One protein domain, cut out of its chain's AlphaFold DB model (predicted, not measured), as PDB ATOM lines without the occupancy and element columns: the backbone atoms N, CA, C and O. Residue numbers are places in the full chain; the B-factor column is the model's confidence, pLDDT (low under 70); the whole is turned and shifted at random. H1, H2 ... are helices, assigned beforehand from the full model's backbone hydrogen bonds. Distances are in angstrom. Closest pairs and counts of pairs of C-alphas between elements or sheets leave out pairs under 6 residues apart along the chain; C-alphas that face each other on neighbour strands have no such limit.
ATOM      1  N   GLU A  35      33.945 -21.600  28.140       87.06
ATOM      2  CA  GLU A  35      34.883 -20.516  28.417       87.06
ATOM      3  C   GLU A  35      34.567 -19.884  29.775       87.06
ATOM      4  O   GLU A  35      35.466 -19.690  30.592       87.06
ATOM      5  N   CYS A  36      33.281 -19.682  30.085       87.31
ATOM      6  CA  CYS A  36      32.833 -19.262  31.414       87.31
ATOM      7  C   CYS A  36      33.345 -20.218  32.497       87.31
ATOM      8  O   CYS A  36      33.868 -19.780  33.521       87.31
ATOM      9  N   VAL A  37      33.247 -21.533  32.279       86.88
ATOM     10  CA  VAL A  37      33.766 -22.521  33.236       86.88
ATOM     11  C   VAL A  37      35.289 -22.420  33.376       86.88
ATOM     12  O   VAL A  37      35.795 -22.530  34.495       86.88
ATOM     13  N   GLN A  38      36.032 -22.179  32.291       90.00
ATOM     14  CA  GLN A  38      37.488 -21.988  32.350       90.00
ATOM     15  C   GLN A  38      37.871 -20.747  33.170       90.00
ATOM     16  O   GLN A  38      38.708 -20.843  34.070       90.00
ATOM     17  N   VAL A  39      37.198 -19.614  32.953       91.19
ATOM     18  CA  VAL A  39      37.412 -18.384  33.738       91.19
ATOM     19  C   VAL A  39      37.158 -18.638  35.226       91.19
ATOM     20  O   VAL A  39      37.973 -18.283  36.080       91.19
ATOM     21  N   LEU A  40      36.070 -19.329  35.564       90.94
ATOM     22  CA  LEU A  40      35.734 -19.635  36.957       90.94
ATOM     23  C   LEU A  40      36.701 -20.645  37.600       90.94
ATOM     24  O   LEU A  40      36.952 -20.581  38.807       90.94
ATOM     25  N   ARG A  41      37.322 -21.532  36.815       92.25
ATOM     26  CA  ARG A  41      38.448 -22.361  37.283       92.25
ATOM     27  C   ARG A  41      39.683 -21.512  37.591       92.25
ATOM     28  O   ARG A  41      40.312 -21.735  38.624       92.25
ATOM     29  N   HIS A  42      39.981 -20.485  36.796       93.25
ATOM     30  CA  HIS A  42      41.071 -19.554  37.112       93.25
ATOM     31  C   HIS A  42      40.826 -18.756  38.398       93.25
ATOM     32  O   HIS A  42      41.779 -18.480  39.131       93.25
ATOM     33  N   VAL A  43      39.566 -18.451  38.732       93.56
ATOM     34  CA  VAL A  43      39.216 -17.866  40.039       93.56
ATOM     35  C   VAL A  43      39.613 -18.812  41.180       93.56
ATOM     36  O   VAL A  43      40.264 -18.378  42.134       93.56
ATOM     37  N   ASN A  44      39.319 -20.113  41.069       94.75
ATOM     38  CA  ASN A  44      39.775 -21.116  42.043       94.75
ATOM     39  C   ASN A  44      41.311 -21.150  42.169       94.75
ATOM     40  O   ASN A  44      41.838 -21.165  43.284       94.75
ATOM     41  N   ASP A  45      42.041 -21.097  41.053       94.56
ATOM     42  CA  ASP A  45      43.511 -21.064  41.063       94.56
ATOM     43  C   ASP A  45      44.070 -19.795  41.717       94.56
ATOM     44  O   ASP A  45      45.083 -19.841  42.428       94.56
ATOM     45  N   ALA A  46      43.418 -18.652  41.498       94.69
ATOM     46  CA  ALA A  46      43.782 -17.391  42.128       94.69
ATOM     47  C   ALA A  46      43.598 -17.452  43.648       94.69
ATOM     48  O   ALA A  46      44.505 -17.054  44.386       94.69
ATOM     49  N   ILE A  47      42.495 -18.034  44.123       94.62
ATOM     50  CA  ILE A  47      42.251 -18.251  45.555       94.62
ATOM     51  C   ILE A  47      43.271 -19.238  46.132       94.62
ATOM     52  O   ILE A  47      43.840 -18.986  47.195       94.62
ATOM     53  N   ALA A  48      43.590 -20.326  45.426       95.12
ATOM     54  CA  ALA A  48      44.628 -21.263  45.856       95.12
ATOM     55  C   ALA A  48      46.004 -20.573  45.949       95.12
ATOM     56  O   ALA A  48      46.756 -20.775  46.907       95.12
ATOM     57  N   ARG A  49      46.336 -19.689  44.997       94.56
ATOM     58  CA  ARG A  49      47.555 -18.862  45.031       94.56
ATOM     59  C   ARG A  49      47.553 -17.894  46.217       94.56
ATOM     60  O   ARG A  49      48.581 -17.779  46.886       94.56
ATOM     61  N   TRP A  50      46.429 -17.245  46.509       94.50
ATOM     62  CA  TRP A  50      46.267 -16.419  47.708       94.50
ATOM     63  C   TRP A  50      46.480 -17.242  48.986       94.50
ATOM     64  O   TRP A  50      47.258 -16.841  49.852       94.50
ATOM     65  N   ALA A  51      45.907 -18.446  49.067       93.12
ATOM     66  CA  ALA A  51      46.060 -19.333  50.216       93.12
ATOM     67  C   ALA A  51      47.529 -19.730  50.447       93.12
ATOM     68  O   ALA A  51      47.986 -19.753  51.589       93.12
ATOM     69  N   ARG A  52      48.305 -19.962  49.377       93.81
ATOM     70  CA  ARG A  52      49.761 -20.204  49.474       93.81
ATOM     71  C   ARG A  52      50.539 -19.020  50.035       93.81
ATOM     72  O   ARG A  52      51.548 -19.230  50.701       93.81
ATOM     73  N   ARG A  53      50.099 -17.791  49.751       91.38
ATOM     74  CA  ARG A  53      50.713 -16.569  50.294       91.38
ATOM     75  C   ARG A  53      50.311 -16.344  51.753       91.38
ATOM     76  O   ARG A  53      51.138 -15.904  52.542       91.38
ATOM     77  N   LYS A  54      49.068 -16.675  52.117       89.44
ATOM     78  CA  LYS A  54      48.525 -16.480  53.469       89.44
ATOM     79  C   LYS A  54      49.015 -17.520  54.478       89.44
ATOM     80  O   LYS A  54      49.376 -17.169  55.600       89.44
ATOM     81  N   TYR A  55      49.020 -18.800  54.107       91.25
ATOM     82  CA  TYR A  55      49.300 -19.899  55.030       91.25
ATOM     83  C   TYR A  55      50.701 -20.468  54.810       91.25
ATOM     84  O   TYR A  55      50.966 -21.099  53.787       91.25
ATOM     85  N   LYS A  56      51.576 -20.345  55.822       89.69
ATOM     86  CA  LYS A  56      52.954 -20.876  55.776       89.69
ATOM     87  C   LYS A  56      53.005 -22.364  55.387       89.69
ATOM     88  O   LYS A  56      53.822 -22.735  54.554       89.69
ATOM     89  N   ARG A  57      52.070 -23.189  55.888       92.50
ATOM     90  CA  ARG A  57      51.963 -24.630  55.562       92.50
ATOM     91  C   ARG A  57      51.680 -24.943  54.083       92.50
ATOM     92  O   ARG A  57      51.879 -26.073  53.653       92.50
ATOM     93  N   LEU A  58      51.175 -23.971  53.318       92.81
ATOM     94  CA  LEU A  58      50.868 -24.112  51.890       92.81
ATOM     95  C   LEU A  58      51.921 -23.442  50.993       92.81
ATOM     96  O   LEU A  58      51.850 -23.570  49.769       92.81
ATOM     97  N   LYS A  59      52.902 -22.731  51.564       92.56
ATOM     98  CA  LYS A  59      53.927 -22.009  50.803       92.56
ATOM     99  C   LYS A  59      54.694 -22.977  49.894       92.56
ATOM    100  O   LYS A  59      55.074 -24.063  50.316       92.56
ATOM    101  N   GLY A  60      54.857 -22.613  48.620       92.38
ATOM    102  CA  GLY A  60      55.512 -23.449  47.599       92.38
ATOM    103  C   GLY A  60      54.695 -24.655  47.107       92.38
ATOM    104  O   GLY A  60      54.912 -25.131  45.998       92.38
ATOM    105  N   ARG A  61      53.675 -25.110  47.846       93.62
ATOM    106  CA  ARG A  61      52.942 -26.351  47.550       93.62
ATOM    107  C   ARG A  61      51.698 -26.097  46.689       93.62
ATOM    108  O   ARG A  61      50.587 -25.989  47.207       93.62
ATOM    109  N   LYS A  62      51.874 -25.997  45.361       93.69
ATOM    110  CA  LYS A  62      50.776 -25.732  44.395       93.69
ATOM    111  C   LYS A  62      49.632 -26.742  44.534       93.69
ATOM    112  O   LYS A  62      48.515 -26.337  44.849       93.69
ATOM    113  N   ILE A  63      49.919 -28.034  44.385       94.81
ATOM    114  CA  ILE A  63      48.903 -29.100  44.434       94.81
ATOM    115  C   ILE A  63      48.204 -29.127  45.800       94.81
ATOM    116  O   ILE A  63      46.978 -29.101  45.872       94.81
ATOM    117  N   ALA A  64      48.968 -29.063  46.895       94.12
ATOM    118  CA  ALA A  64      48.395 -29.077  48.242       94.12
ATOM    119  C   ALA A  64      47.454 -27.890  48.507       94.12
ATOM    120  O   ALA A  64      46.481 -28.041  49.240       94.12
ATOM    121  N   SER A  65      47.721 -26.718  47.916       95.19
ATOM    122  CA  SER A  65      46.829 -25.558  48.039       95.19
ATOM    123  C   SER A  65      45.509 -25.735  47.293       95.19
ATOM    124  O   SER A  65      44.469 -25.349  47.821       95.19
ATOM    125  N   VAL A  66      45.541 -26.379  46.122       95.88
ATOM    126  CA  VAL A  66      44.335 -26.734  45.362       95.88
ATOM    127  C   VAL A  66      43.523 -27.761  46.145       95.88
ATOM    128  O   VAL A  66      42.343 -27.538  46.376       95.88
ATOM    129  N   TYR A  67      44.164 -28.818  46.653       96.06
ATOM    130  CA  TYR A  67      43.489 -29.842  47.456       96.06
ATOM    131  C   TYR A  67      42.925 -29.300  48.764       96.06
ATOM    132  O   TYR A  67      41.818 -29.658  49.156       96.06
ATOM    133  N   TRP A  68      43.651 -28.402  49.435       95.19
ATOM    134  CA  TRP A  68      43.134 -27.700  50.607       95.19
ATOM    135  C   TRP A  68      41.864 -26.910  50.268       95.19
ATOM    136  O   TRP A  68      40.881 -27.013  51.001       95.19
ATOM    137  N   LEU A  69      41.862 -26.186  49.145       95.62
ATOM    138  CA  LEU A  69      40.696 -25.432  48.692       95.62
ATOM    139  C   LEU A  69      39.540 -26.359  48.288       95.62
ATOM    140  O   LEU A  69      38.399 -26.100  48.652       95.62
ATOM    141  N   GLY A  70      39.825 -27.471  47.606       95.88
ATOM    142  CA  GLY A  70      38.825 -28.472  47.238       95.88
ATOM    143  C   GLY A  70      38.187 -29.145  48.453       95.88
ATOM    144  O   GLY A  70      36.976 -29.353  48.472       95.88
ATOM    145  N   ARG A  71      38.961 -29.433  49.510       95.38
ATOM    146  CA  ARG A  71      38.410 -29.980  50.765       95.38
ATOM    147  C   ARG A  71      37.497 -28.976  51.449       95.38
ATOM    148  O   ARG A  71      36.453 -29.356  51.969       95.38
ATOM    149  N   LEU A  72      37.866 -27.699  51.408       94.50
ATOM    150  CA  LEU A  72      37.029 -26.634  51.936       94.50
ATOM    151  C   LEU A  72      35.733 -26.481  51.132       94.50
ATOM    152  O   LEU A  72      34.672 -26.402  51.733       94.50
ATOM    153  N   ALA A  73      35.802 -26.564  49.804       95.25
ATOM    154  CA  ALA A  73      34.633 -26.541  48.928       95.25
ATOM    155  C   ALA A  73      33.689 -27.740  49.126       95.25
ATOM    156  O   ALA A  73      32.492 -27.624  48.880       95.25
ATOM    157  N   ARG A  74      34.210 -28.901  49.554       94.31
ATOM    158  CA  ARG A  74      33.379 -30.047  49.964       94.31
ATOM    159  C   ARG A  74      32.698 -29.802  51.312       94.31
ATOM    160  O   ARG A  74      31.540 -30.168  51.462       94.31
ATOM    161  N   ARG A  75      33.416 -29.212  52.274       94.62
ATOM    162  CA  ARG A  75      32.907 -28.937  53.628       94.62
ATOM    163  C   ARG A  75      31.871 -27.812  53.649       94.62
ATOM    164  O   ARG A  75      30.875 -27.930  54.347       94.62
ATOM    165  N   ASP A  76      32.130 -26.735  52.916       94.44
ATOM    166  CA  ASP A  76      31.248 -25.575  52.808       94.44
ATOM    167  C   ASP A  76      31.099 -25.170  51.331       94.44
ATOM    168  O   ASP A  76      31.808 -24.287  50.834       94.44
ATOM    169  N   PRO A  77      30.192 -25.830  50.592       94.19
ATOM    170  CA  PRO A  77      29.953 -25.519  49.186       94.19
ATOM    171  C   PRO A  77      29.274 -24.158  48.972       94.19
ATOM    172  O   PRO A  77      29.238 -23.688  47.835       94.19
ATOM    173  N   ASN A  78      28.741 -23.520  50.020       93.44
ATOM    174  CA  ASN A  78      28.017 -22.251  49.918       93.44
ATOM    175  C   ASN A  78      28.919 -21.028  50.113       93.44
ATOM    176  O   ASN A  78      28.527 -19.922  49.736       93.44
ATOM    177  N   LEU A  79      30.140 -21.219  50.619       93.62
ATOM    178  CA  LEU A  79      31.103 -20.141  50.827       93.62
ATOM    179  C   LEU A  79      31.422 -19.367  49.544       93.62
ATOM    180  O   LEU A  79      31.573 -18.150  49.579       93.62
ATOM    181  N   LEU A  80      31.505 -20.041  48.394       92.75
ATOM    182  CA  LEU A  80      31.670 -19.397  47.090       92.75
ATOM    183  C   LEU A  80      30.538 -19.778  46.150       92.75
ATOM    184  O   LEU A  80      30.247 -20.955  45.953       92.75
ATOM    185  N   TYR A  81      29.978 -18.776  45.471       91.19
ATOM    186  CA  TYR A  81      28.942 -18.994  44.462       91.19
ATOM    187  C   TYR A  81      29.367 -20.022  43.399       91.19
ATOM    188  O   TYR A  81      28.585 -20.895  43.033       91.19
ATOM    189  N   LEU A  82      30.630 -19.967  42.956       92.19
ATOM    190  CA  LEU A  82      31.185 -20.915  41.986       92.19
ATOM    191  C   LEU A  82      31.211 -22.373  42.496       92.19
ATOM    192  O   LEU A  82      31.036 -23.296  41.708       92.19
ATOM    193  N   TRP A  83      31.352 -22.605  43.805       95.00
ATOM    194  CA  TRP A  83      31.288 -23.955  44.384       95.00
ATOM    195  C   TRP A  83      29.858 -24.471  44.481       95.00
ATOM    196  O   TRP A  83      29.620 -25.663  44.250       95.00
ATOM    197  N   ARG A  84      28.910 -23.574  44.763       92.62
ATOM    198  CA  ARG A  84      27.479 -23.888  44.811       92.62
ATOM    199  C   ARG A  84      26.967 -24.393  43.463       92.62
ATOM    200  O   ARG A  84      26.227 -25.364  43.429       92.62
ATOM    201  N   ILE A  85      27.434 -23.801  42.364       90.00
ATOM    202  CA  ILE A  85      27.090 -24.218  40.989       90.00
ATOM    203  C   ILE A  85      27.940 -25.391  40.458       90.00
ATOM    204  O   ILE A  85      27.850 -25.731  39.283       90.00
ATOM    205  N   GLY A  86      28.790 -25.996  41.296       90.81
ATOM    206  CA  GLY A  86      29.548 -27.210  40.960       90.81
ATOM    207  C   GLY A  86      30.974 -26.999  40.438       90.81
ATOM    208  O   GLY A  86      31.687 -27.975  40.217       90.81
ATOM    209  N   ILE A  87      31.457 -25.761  40.300       92.56
ATOM    210  CA  ILE A  87      32.828 -25.473  39.843       92.56
ATOM    211  C   ILE A  87      33.778 -25.534  41.038       92.56
ATOM    212  O   ILE A  87      34.137 -24.523  41.637       92.56
ATOM    213  N   ARG A  88      34.178 -26.748  41.416       94.00
ATOM    214  CA  ARG A  88      34.986 -26.995  42.618       94.00
ATOM    215  C   ARG A  88      36.418 -27.404  42.257       94.00
ATOM    216  O   ARG A  88      36.610 -28.130  41.281       94.00
ATOM    217  N   PRO A  89      37.433 -26.981  43.034       93.31
ATOM    218  CA  PRO A  89      38.780 -27.521  42.898       93.31
ATOM    219  C   PRO A  89      38.818 -29.008  43.264       93.31
ATOM    220  O   PRO A  89      38.021 -29.483  44.077       93.31
ATOM    221  N   ALA A  90      39.799 -29.736  42.731       92.12
ATOM    222  CA  ALA A  90      40.087 -31.091  43.188       92.12
ATOM    223  C   ALA A  90      40.441 -31.076  44.683       92.12
ATOM    224  O   ALA A  90      41.160 -30.185  45.127       92.12
ATOM    225  N   ALA A  91      39.974 -32.055  45.463       85.75
ATOM    226  CA  ALA A  91      40.254 -32.110  46.906       85.75
ATOM    227  C   ALA A  91      41.311 -33.156  47.310       85.75
ATOM    228  O   ALA A  91      41.601 -33.295  48.501       85.75
ATOM    229  N   GLY A  92      41.885 -33.868  46.336       79.44
ATOM    230  CA  GLY A  92      42.647 -35.094  46.580       79.44
ATOM    231  C   GLY A  92      41.733 -36.280  46.924       79.44
ATOM    232  O   GLY A  92      40.524 -36.097  47.136       79.44
ATOM    233  N   ARG A  93      42.318 -37.483  46.908       60.44
ATOM    234  CA  ARG A  93      41.758 -38.658  47.587       60.44
ATOM    235  C   ARG A  93      41.884 -38.460  49.093       60.44
ATOM    236  O   ARG A  93      42.930 -37.910  49.508       60.44
TER     237      ARG A  93
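This is residues 35 to 93 of the 93 residues of the protein "RNA-directed DNA polymerase" of Mesorhizobium sp (UniProt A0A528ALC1). A long straight helix, H1, makes one side of the model, and a shorter helix, H2, is packed crosswise on its later half. H3, a helix of four residues, sits near the earlier half of H1 and near the later part of H2, and the tail after it folds back past H2. The printed part has 59 residues with three named helices, H1, H2 and H3 along the chain, and no named strand; the class is all helix. It is compact, with a radius of gyration of the C-alphas of 10.9 A, and rounded, spanning 30 by 24 by 20 A.

Start with H1, residues 35 to 54, and look at its residues 44 to 52, which alone touch H2, residues 62 to 75. The closest C-alphas of the two helices are those of Ala 48 and Ser 65, 5.3 A apart. Their lines stand about perpendicular, at 74 degrees. Go on to H3, residues 81 to 84, which is close to H1 but not clearly touching: the closest C-alphas, those of Leu 40 and Leu 82, are 6.9 A apart. H3 is also close to H2 but not clearly touching, and here the closest C-alphas are those of Ala 73 and Trp 83, 6.2 A apart. Along the backbone, every O i to N i+4 pair is within hydrogen-bond range in H1 and H2; H3 is too short for such a pair.

Find C-alpha 35 at (34.883, -20.516, 28.417); from there H1 runs 28.8 A to C-alpha 54 at (48.525, -16.480, 53.469). H2 runs 20.4 A from C-alpha 62 to C-alpha 75. H3 ends at C-alpha 84, at (27.479, -23.888, 44.811).

The C-alphas farthest apart are those of Glu 35 and Lys 56, at 32.8 A. The printed part has no cut and ends at Arg 93, the chain's last residue. The link from H1 to H2 is short and that from H2 to H3 is tight. The mean pLDDT of the printed part is 92.1, and residue 93 is under 70.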